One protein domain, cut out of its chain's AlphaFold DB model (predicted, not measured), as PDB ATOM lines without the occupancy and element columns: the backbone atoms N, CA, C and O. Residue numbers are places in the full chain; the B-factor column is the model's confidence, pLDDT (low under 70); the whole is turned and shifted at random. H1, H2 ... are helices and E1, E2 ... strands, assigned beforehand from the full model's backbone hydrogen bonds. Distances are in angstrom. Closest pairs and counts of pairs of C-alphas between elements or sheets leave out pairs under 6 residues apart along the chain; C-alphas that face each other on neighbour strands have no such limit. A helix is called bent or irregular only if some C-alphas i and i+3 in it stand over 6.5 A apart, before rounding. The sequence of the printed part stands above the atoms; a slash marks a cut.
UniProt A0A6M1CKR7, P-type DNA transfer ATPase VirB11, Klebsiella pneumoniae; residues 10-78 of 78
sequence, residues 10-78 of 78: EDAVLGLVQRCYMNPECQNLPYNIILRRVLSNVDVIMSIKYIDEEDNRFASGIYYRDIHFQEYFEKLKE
ATOM      1  N   GLU A  10     166.809 169.476 215.073       97.88
ATOM      2  CA  GLU A  10     167.990 168.667 214.745       97.88
ATOM      3  C   GLU A  10     168.985 168.649 215.906       97.88
ATOM      4  O   GLU A  10     169.380 167.572 216.356       97.88
ATOM      5  N   ASP A  11     169.297 169.823 216.464       97.75
ATOM      6  CA  ASP A  11     170.139 169.941 217.661       97.75
ATOM      7  C   ASP A  11     169.516 169.191 218.845       97.75
ATOM      8  O   ASP A  11     170.217 168.528 219.603       97.75
ATOM      9  N   ALA A  12     168.184 169.218 218.971       98.25
ATOM     10  CA  ALA A  12     167.454 168.434 219.962       98.25
ATOM     11  C   ALA A  12     167.668 166.926 219.803       98.25
ATOM     12  O   ALA A  12     167.938 166.243 220.794       98.25
ATOM     13  N   VAL A  13     167.602 166.396 218.582       98.25
ATOM     14  CA  VAL A  13     167.884 164.977 218.321       98.25
ATOM     15  C   VAL A  13     169.338 164.645 218.657       98.25
ATOM     16  O   VAL A  13     169.582 163.696 219.404       98.25
ATOM     17  N   LEU A  14     170.299 165.433 218.170       97.62
ATOM     18  CA  LEU A  14     171.726 165.216 218.432       97.62
ATOM     19  C   LEU A  14     172.051 165.307 219.926       97.62
ATOM     20  O   LEU A  14     172.740 164.446 220.475       97.62
ATOM     21  N   GLY A  15     171.492 166.299 220.611       97.12
ATOM     22  CA  GLY A  15     171.637 166.489 222.045       97.12
ATOM     23  C   GLY A  15     171.034 165.338 222.850       97.12
ATOM     24  O   GLY A  15     171.588 164.963 223.886       97.12
ATOM     25  N   LEU A  16     169.921 164.746 222.411       97.69
ATOM     26  CA  LEU A  16     169.368 163.539 223.035       97.69
ATOM     27  C   LEU A  16     170.291 162.332 222.824       97.69
ATOM     28  O   LEU A  16     170.565 161.608 223.781       97.69
ATOM     29  N   VAL A  17     170.823 162.150 221.613       97.44
ATOM     30  CA  VAL A  17     171.783 161.077 221.303       97.44
ATOM     31  C   VAL A  17     173.047 161.201 222.159       97.44
ATOM     32  O   VAL A  17     173.461 160.227 222.787       97.44
ATOM     33  N   GLN A  18     173.631 162.398 222.263       95.88
ATOM     34  CA  GLN A  18     174.792 162.654 223.124       95.88
ATOM     35  C   GLN A  18     174.495 162.327 224.590       95.88
ATOM     36  O   GLN A  18     175.302 161.684 225.261       95.88
ATOM     37  N   ARG A  19     173.312 162.707 225.087       96.38
ATOM     38  CA  ARG A  19     172.898 162.397 226.462       96.38
ATOM     39  C   ARG A  19     172.721 160.894 226.689       96.38
ATOM     40  O   ARG A  19     173.059 160.424 227.772       96.38
ATOM     41  N   CYS A  20     172.280 160.125 225.687       96.50
ATOM     42  CA  CYS A  20     172.281 158.662 225.771       96.50
ATOM     43  C   CYS A  20     173.697 158.118 226.002       96.50
ATOM     44  O   CYS A  20     173.869 157.263 226.862       96.50
ATOM     45  N   TYR A  21     174.715 158.648 225.321       96.38
ATOM     46  CA  TYR A  21     176.110 158.226 225.506       96.38
ATOM     47  C   TYR A  21     176.713 158.568 226.878       96.38
ATOM     48  O   TYR A  21     177.732 157.989 227.256       96.38
ATOM     49  N   MET A  22     176.073 159.445 227.659       95.75
ATOM     50  CA  MET A  22     176.448 159.673 229.060       95.75
ATOM     51  C   MET A  22     176.029 158.512 229.978       95.75
ATOM     52  O   MET A  22     176.535 158.410 231.093       95.75
ATOM     53  N   ASN A  23     175.133 157.626 229.525       96.38
ATOM     54  CA  ASN A  23     174.808 156.387 230.226       96.38
ATOM     55  C   ASN A  23     175.824 155.284 229.842       96.38
ATOM     56  O   ASN A  23     175.915 154.946 228.657       96.38
ATOM     57  N   PRO A  24     176.535 154.667 230.812       96.00
ATOM     58  CA  PRO A  24     177.463 153.558 230.562       96.00
ATOM     59  C   PRO A  24     176.872 152.404 229.741       96.00
ATOM     60  O   PRO A  24     177.573 151.796 228.936       96.00
ATOM     61  N   GLU A  25     175.572 152.128 229.877       95.00
ATOM     62  CA  GLU A  25     174.886 151.067 229.127       95.00
ATOM     63  C   GLU A  25     174.809 151.351 227.619       95.00
ATOM     64  O   GLU A  25     174.687 150.432 226.809       95.00
ATOM     65  N   CYS A  26     174.885 152.624 227.226       94.88
ATOM     66  CA  CYS A  26     174.788 153.060 225.837       94.88
ATOM     67  C   CYS A  26     176.151 153.319 225.181       94.88
ATOM     68  O   CYS A  26     176.203 153.443 223.960       94.88
ATOM     69  N   GLN A  27     177.250 153.355 225.945       92.56
ATOM     70  CA  GLN A  27     178.589 153.697 225.434       92.56
ATOM     71  C   GLN A  27     179.070 152.794 224.293       92.56
ATOM     72  O   GLN A  27     179.711 153.269 223.362       92.56
ATOM     73  N   ASN A  28     178.722 151.507 224.338       94.25
ATOM     74  CA  ASN A  28     179.140 150.524 223.334       94.25
ATOM     75  C   ASN A  28     178.119 150.339 222.198       94.25
ATOM     76  O   ASN A  28     178.306 149.479 221.337       94.25
ATOM     77  N   LEU A  29     177.017 151.098 222.196       96.62
ATOM     78  CA  LEU A  29     175.996 150.984 221.160       96.62
ATOM     79  C   LEU A  29     176.389 151.819 219.929       96.62
ATOM     80  O   LEU A  29     176.812 152.968 220.082       96.62
ATOM     81  N   PRO A  30     176.218 151.295 218.698       96.81
ATOM     82  CA  PRO A  30     176.497 152.062 217.489       96.81
ATOM     83  C   PRO A  30     175.625 153.319 217.396       96.81
ATOM     84  O   PRO A  30     174.425 153.264 217.676       96.81
ATOM     85  N   TYR A  31     176.206 154.418 216.914       96.75
ATOM     86  CA  TYR A  31     175.530 155.716 216.796       96.75
ATOM     87  C   TYR A  31     174.194 155.626 216.059       96.75
ATOM     88  O   TYR A  31     173.165 156.044 216.586       96.75
ATOM     89  N   ASN A  32     174.167 154.943 214.914       97.12
ATOM     90  CA  ASN A  32     172.950 154.780 214.112       97.12
ATOM     91  C   ASN A  32     171.826 154.043 214.860       97.12
ATOM     92  O   ASN A  32     170.648 154.266 214.575       97.12
ATOM     93  N   ILE A  33     172.160 153.177 215.823       97.31
ATOM     94  CA  ILE A  33     171.171 152.489 216.662       97.31
ATOM     95  C   ILE A  33     170.584 153.454 217.693       97.31
ATOM     96  O   ILE A  33     169.368 153.459 217.886       97.31
ATOM     97  N   ILE A  34     171.414 154.291 218.324       97.94
ATOM     98  CA  ILE A  34     170.947 155.312 219.271       97.94
ATOM     99  C   ILE A  34     170.120 156.379 218.551       97.94
ATOM    100  O   ILE A  34     169.003 156.659 218.978       97.94
ATOM    101  N   LEU A  35     170.607 156.902 217.423       98.38
ATOM    102  CA  LEU A  35     169.892 157.875 216.596       98.38
ATOM    103  C   LEU A  35     168.513 157.350 216.182       98.38
ATOM    104  O   LEU A  35     167.501 158.020 216.392       98.38
ATOM    105  N   ARG A  36     168.454 156.115 215.665       98.19
ATOM    106  CA  ARG A  36     167.187 155.461 215.318       98.19
ATOM    107  C   ARG A  36     166.262 155.359 216.527       98.19
ATOM    108  O   ARG A  36     165.081 155.658 216.404       98.19
ATOM    109  N   ARG A  37     166.779 154.966 217.698       97.88
ATOM    110  CA  ARG A  37     165.978 154.877 218.929       97.88
ATOM    111  C   ARG A  37     165.426 156.231 219.359       97.88
ATOM    112  O   ARG A  37     164.251 156.286 219.706       97.88
ATOM    113  N   VAL A  38     166.226 157.294 219.322       97.88
ATOM    114  CA  VAL A  38     165.767 158.651 219.655       97.88
ATOM    115  C   VAL A  38     164.638 159.066 218.712       97.88
ATOM    116  O   VAL A  38     163.542 159.363 219.180       97.88
ATOM    117  N   LEU A  39     164.852 158.983 217.397       98.25
ATOM    118  CA  LEU A  39     163.846 159.365 216.400       98.25
ATOM    119  C   LEU A  39     162.574 158.500 216.465       98.25
ATOM    120  O   LEU A  39     161.478 158.989 216.212       98.25
ATOM    121  N   SER A  40     162.678 157.212 216.813       97.94
ATOM    122  CA  SER A  40     161.498 156.342 216.919       97.94
ATOM    123  C   SER A  40     160.664 156.615 218.175       97.94
ATOM    124  O   SER A  40     159.451 156.420 218.134       97.94
ATOM    125  N   ASN A  41     161.283 157.055 219.276       97.75
ATOM    126  CA  ASN A  41     160.606 157.265 220.565       97.75
ATOM    127  C   ASN A  41     160.146 158.710 220.808       97.75
ATOM    128  O   ASN A  41     159.466 158.969 221.798       97.75
ATOM    129  N   VAL A  42     160.507 159.649 219.934       97.75
ATOM    130  CA  VAL A  42     160.072 161.045 220.024       97.75
ATOM    131  C   VAL A  42     159.066 161.318 218.914       97.75
ATOM    132  O   VAL A  42     159.423 161.315 217.743       97.75
ATOM    133  N   ASP A  43     157.801 161.550 219.270       98.38
ATOM    134  CA  ASP A  43     156.751 161.828 218.282       98.38
ATOM    135  C   ASP A  43     156.866 163.249 217.709       98.38
ATOM    136  O   ASP A  43     156.732 163.450 216.502       98.38
ATOM    137  N   VAL A  44     157.111 164.238 218.578       98.31
ATOM    138  CA  VAL A  44     157.138 165.668 218.237       98.31
ATOM    139  C   VAL A  44     158.272 166.371 218.979       98.31
ATOM    140  O   VAL A  44     158.442 166.177 220.183       98.31
ATOM    141  N   ILE A  45     158.999 167.246 218.278       98.44
ATOM    142  CA  ILE A  45     159.887 168.252 218.878       98.44
ATOM    143  C   ILE A  45     159.431 169.620 218.390       98.44
ATOM    144  O   ILE A  45     159.256 169.818 217.192       98.44
ATOM    145  N   MET A  46     159.258 170.562 219.311       98.12
ATOM    146  CA  MET A  46     158.911 171.947 219.009       98.12
ATOM    147  C   MET A  46     160.015 172.854 219.543       98.12
ATOM    148  O   MET A  46     160.237 172.906 220.754       98.12
ATOM    149  N   SER A  47     160.693 173.575 218.656       97.19
ATOM    150  CA  SER A  47     161.651 174.609 219.043       97.19
ATOM    151  C   SER A  47     160.929 175.933 219.250       97.19
ATOM    152  O   SER A  47     160.109 176.342 218.425       97.19
ATOM    153  N   ILE A  48     161.253 176.608 220.348       94.56
ATOM    154  CA  ILE A  48     160.706 177.916 220.703       94.56
ATOM    155  C   ILE A  48     161.847 178.928 220.682       94.56
ATOM    156  O   ILE A  48     162.883 178.695 221.303       94.56
ATOM    157  N   LYS A  49     161.652 180.056 219.993       92.62
ATOM    158  CA  LYS A  49     162.587 181.189 220.003       92.62
ATOM    159  C   LYS A  49     161.921 182.444 220.543       92.62
ATOM    160  O   LYS A  49     160.704 182.609 220.435       92.62
ATOM    161  N   TYR A  50     162.755 183.312 221.103       88.44
ATOM    162  CA  TYR A  50     162.391 184.665 221.497       88.44
ATOM    163  C   TYR A  50     162.458 185.581 220.273       88.44
ATOM    164  O   TYR A  50     163.390 185.472 219.473       88.44
ATOM    165  N   ILE A  51     161.448 186.429 220.106       83.06
ATOM    166  CA  ILE A  51     161.412 187.475 219.074       83.06
ATOM    167  C   ILE A  51     162.316 188.640 219.496       83.06
ATOM    168  O   ILE A  51     163.049 189.185 218.676       83.06
ATOM    169  N   ASP A  52     162.283 188.977 220.782       81.88
ATOM    170  CA  ASP A  52     162.959 190.103 221.418       81.88
ATOM    171  C   ASP A  52     163.230 189.790 222.907       81.88
ATOM    172  O   ASP A  52     162.951 188.689 223.392       81.88
ATOM    173  N   GLU A  53     163.802 190.752 223.637       78.00
ATOM    174  CA  GLU A  53     164.001 190.667 225.093       78.00
ATOM    175  C   GLU A  53     162.684 190.805 225.889       78.00
ATOM    176  O   GLU A  53     162.679 190.604 227.102       78.00
ATOM    177  N   GLU A  54     161.558 191.103 225.226       75.88
ATOM    178  CA  GLU A  54     160.243 191.353 225.836       75.88
ATOM    179  C   GLU A  54     159.380 190.081 225.945       75.88
ATOM    180  O   GLU A  54     158.153 190.137 226.007       75.88
ATOM    181  N   ASP A  55     160.022 188.911 226.011       77.88
ATOM    182  CA  ASP A  55     159.382 187.613 226.273       77.88
ATOM    183  C   ASP A  55     158.367 187.150 225.198       77.88
ATOM    184  O   ASP A  55     157.655 186.156 225.391       77.88
ATOM    185  N   ASN A  56     158.333 187.795 224.026       86.44
ATOM    186  CA  ASN A  56     157.529 187.355 222.887       86.44
ATOM    187  C   ASN A  56     158.122 186.078 222.271       86.44
ATOM    188  O   ASN A  56     159.297 186.038 221.902       86.44
ATOM    189  N   ARG A  57     157.315 185.017 222.130       90.56
ATOM    190  CA  ARG A  57     157.782 183.682 221.707       90.56
ATOM    191  C   ARG A  57     157.050 183.171 220.479       90.56
ATOM    192  O   ARG A  57     155.844 183.356 220.340       90.56
ATOM    193  N   PHE A  58     157.769 182.441 219.634       92.88
ATOM    194  CA  PHE A  58     157.194 181.765 218.475       92.88
ATOM    195  C   PHE A  58     157.764 180.358 218.296       92.88
ATOM    196  O   PHE A  58     158.888 180.059 218.709       92.88
ATOM    197  N   ALA A  59     156.973 179.496 217.656       94.56
ATOM    198  CA  ALA A  59     157.426 178.193 217.191       94.56
ATOM    199  C   ALA A  59     158.391 178.391 216.016       94.56
ATOM    200  O   ALA A  59     157.985 178.813 214.936       94.56
ATOM    201  N   SER A  60     159.674 178.107 216.232       95.56
ATOM    202  CA  SER A  60     160.727 178.335 215.240       95.56
ATOM    203  C   SER A  60     161.064 177.105 214.403       95.56
ATOM    204  O   SER A  60     161.821 177.210 213.444       95.56
ATOM    205  N   GLY A  61     160.569 175.932 214.794       96.75
ATOM    206  CA  GLY A  61     160.812 174.678 214.096       96.75
ATOM    207  C   GLY A  61     160.022 173.540 214.720       96.75
ATOM    208  O   GLY A  61     159.806 173.523 215.932       96.75
ATOM    209  N   ILE A  62     159.604 172.595 213.885       97.81
ATOM    210  CA  ILE A  62     158.894 171.396 214.315       97.81
ATOM    211  C   ILE A  62     159.535 170.167 213.677       97.81
ATOM    212  O   ILE A  62     159.787 170.140 212.476       97.81
ATOM    213  N   TYR A  63     159.772 169.147 214.488       98.44
ATOM    214  CA  TYR A  63     159.924 167.776 214.029       98.44
ATOM    215  C   TYR A  63     158.640 167.033 214.373       98.44
ATOM    216  O   TYR A  63     158.137 167.129 215.492       98.44
ATOM    217  N   TYR A  64     158.138 166.271 213.414       98.44
ATOM    218  CA  TYR A  64     157.031 165.341 213.596       98.44
ATOM    219  C   TYR A  64     157.404 164.017 212.941       98.44
ATOM    220  O   TYR A  64     157.661 163.988 211.733       98.44
ATOM    221  N   ARG A  65     157.457 162.948 213.742       98.38
ATOM    222  CA  ARG A  65     158.037 161.654 213.365       98.38
ATOM    223  C   ARG A  65     157.504 161.126 212.041       98.38
ATOM    224  O   ARG A  65     158.294 160.785 211.169       98.38
ATOM    225  N   ASP A  66     156.189 161.108 211.867       98.19
ATOM    226  CA  ASP A  66     155.561 160.441 210.721       98.19
ATOM    227  C   ASP A  66     155.894 161.115 209.377       98.19
ATOM    228  O   ASP A  66     155.800 160.481 208.330       98.19
ATOM    229  N   ILE A  67     156.323 162.381 209.408       98.25
ATOM    230  CA  ILE A  67     156.729 163.144 208.222       98.25
ATOM    231  C   ILE A  67     158.256 163.174 208.083       98.25
ATOM    232  O   ILE A  67     158.785 162.974 206.994       98.25
ATOM    233  N   HIS A  68     158.973 163.408 209.183       98.56
ATOM    234  CA  HIS A  68     160.382 163.810 209.141       98.56
ATOM    235  C   HIS A  68     161.362 162.692 209.512       98.56
ATOM    236  O   HIS A  68     162.570 162.886 209.398       98.56
ATOM    237  N   PHE A  69     160.892 161.526 209.977       98.50
ATOM    238  CA  PHE A  69     161.773 160.468 210.490       98.50
ATOM    239  C   PHE A  69     162.868 160.077 209.496       98.50
ATOM    240  O   PHE A  69     164.041 160.050 209.865       98.50
ATOM    241  N   GLN A  70     162.494 159.779 208.248       98.25
ATOM    242  CA  GLN A  70     163.451 159.297 207.253       98.25
ATOM    243  C   GLN A  70     164.443 160.394 206.858       98.25
ATOM    244  O   GLN A  70     165.636 160.128 206.785       98.25
ATOM    245  N   GLU A  71     163.966 161.623 206.662       98.00
ATOM    246  CA  GLU A  71     164.811 162.783 206.363       98.00
ATOM    247  C   GLU A  71     165.860 163.005 207.461       98.00
ATOM    248  O   GLU A  71     167.052 163.072 207.176       98.00
ATOM    249  N   TYR A  72     165.431 163.044 208.724       98.31
ATOM    250  CA  TYR A  72     166.326 163.277 209.856       98.31
ATOM    251  C   TYR A  72     167.296 162.117 210.058       98.31
ATOM    252  O   TYR A  72     168.465 162.341 210.358       98.31
ATOM    253  N   PHE A  73     166.842 160.872 209.886       98.25
ATOM    254  CA  PHE A  73     167.724 159.717 210.014       98.25
ATOM    255  C   PHE A  73     168.820 159.726 208.947       98.25
ATOM    256  O   PHE A  73     169.968 159.445 209.265       98.25
ATOM    257  N   GLU A  74     168.487 160.065 207.699       98.00
ATOM    258  CA  GLU A  74     169.469 160.160 206.616       98.00
ATOM    259  C   GLU A  74     170.419 161.343 206.802       98.00
ATOM    260  O   GLU A  74     171.614 161.189 206.589       98.00
ATOM    261  N   LYS A  75     169.904 162.491 207.252       97.25
ATOM    262  CA  LYS A  75     170.696 163.704 207.470       97.25
ATOM    263  C   LYS A  75     171.666 163.591 208.649       97.25
ATOM    264  O   LYS A  75     172.760 164.133 208.585       97.25
ATOM    265  N   LEU A  76     171.255 162.939 209.738       97.00
ATOM    266  CA  LEU A  76     171.990 162.954 211.011       97.00
ATOM    267  C   LEU A  76     172.852 161.709 211.252       97.00
ATOM    268  O   LEU A  76     173.511 161.643 212.290       97.00
ATOM    269  N   LYS A  77     172.800 160.704 210.364       93.19
ATOM    270  CA  LYS A  77     173.630 159.484 210.443       93.19
ATOM    271  C   LYS A  77     175.030 159.645 209.836       93.19
ATOM    272  O   LYS A  77     175.838 158.732 210.003       93.19
ATOM    273  N   GLU A  78     175.247 160.714 209.067       73.19
ATOM    274  CA  GLU A  78     176.542 161.101 208.480       73.19
ATOM    275  C   GLU A  78     177.415 161.818 209.515       73.19
ATOM    276  O   GLU A  78     178.639 161.555 209.507       73.19
TER     277      GLU A  78
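What this domain is: This is residues 10 to 78 of the 78 residues of the protein "P-type DNA transfer ATPase VirB11" of Klebsiella pneumoniae (UniProt A0A6M1CKR7). A two-stranded hairpin, E1 and E2, forms a long arm reaching from a small head of three helices. In the head H2 and H3 lie side by side, and H1 crosses H2. The 69 printed residues run H1, H2, E1, E2, H3, with an antiparallel sheet E1 - E2; the class is mixed. The whole is loose, radius of gyration of the C-alphas 14.2 A, spanning 45 by 27 by 20 A.

Where its parts are: E1 is residues 44 to 50, 20.0 A; E2, residues 57 to 64, 20.1 A, bends by 51 degrees at residue 61. H1 is residues 10 to 21, 17.1 A, from C-alpha 10 at (167.990, 168.667, 214.745). H2 is residues 31 to 41. H3, residues 65 to 76, ends at C-alpha 76 (171.990, 162.954, 211.011); it is irregular, C-alphas 67 and 70 being 7.8 A apart.

How they stand to each other: In the hairpin E1 and E2, antiparallel at 159 degrees, N 47 and O 61 are 2.9 A apart, within hydrogen-bond range. H1 and E2 are near each other, with 5 pairs of C-alphas within 10 A. H2 touches H3 at a shallow tilt of 15 degrees, opposite ways; the closest C-alphas, Leu 39 and Phe 69, are 6.4 A apart. H1 touches H2 at a steep tilt of 65 degrees, closest C-alphas Val 17 and Leu 35, 6.0 A. Every O i to N i+4 pair is within hydrogen-bond range in H1 and H2, and 6 of 8 in H3.

The domain as a whole: The C-alphas of Asn 28 and Glu 54, the two farthest apart, are 45.1 A apart. The printed part has no cut, no link is long, and no printed residue is under 70 in pLDDT.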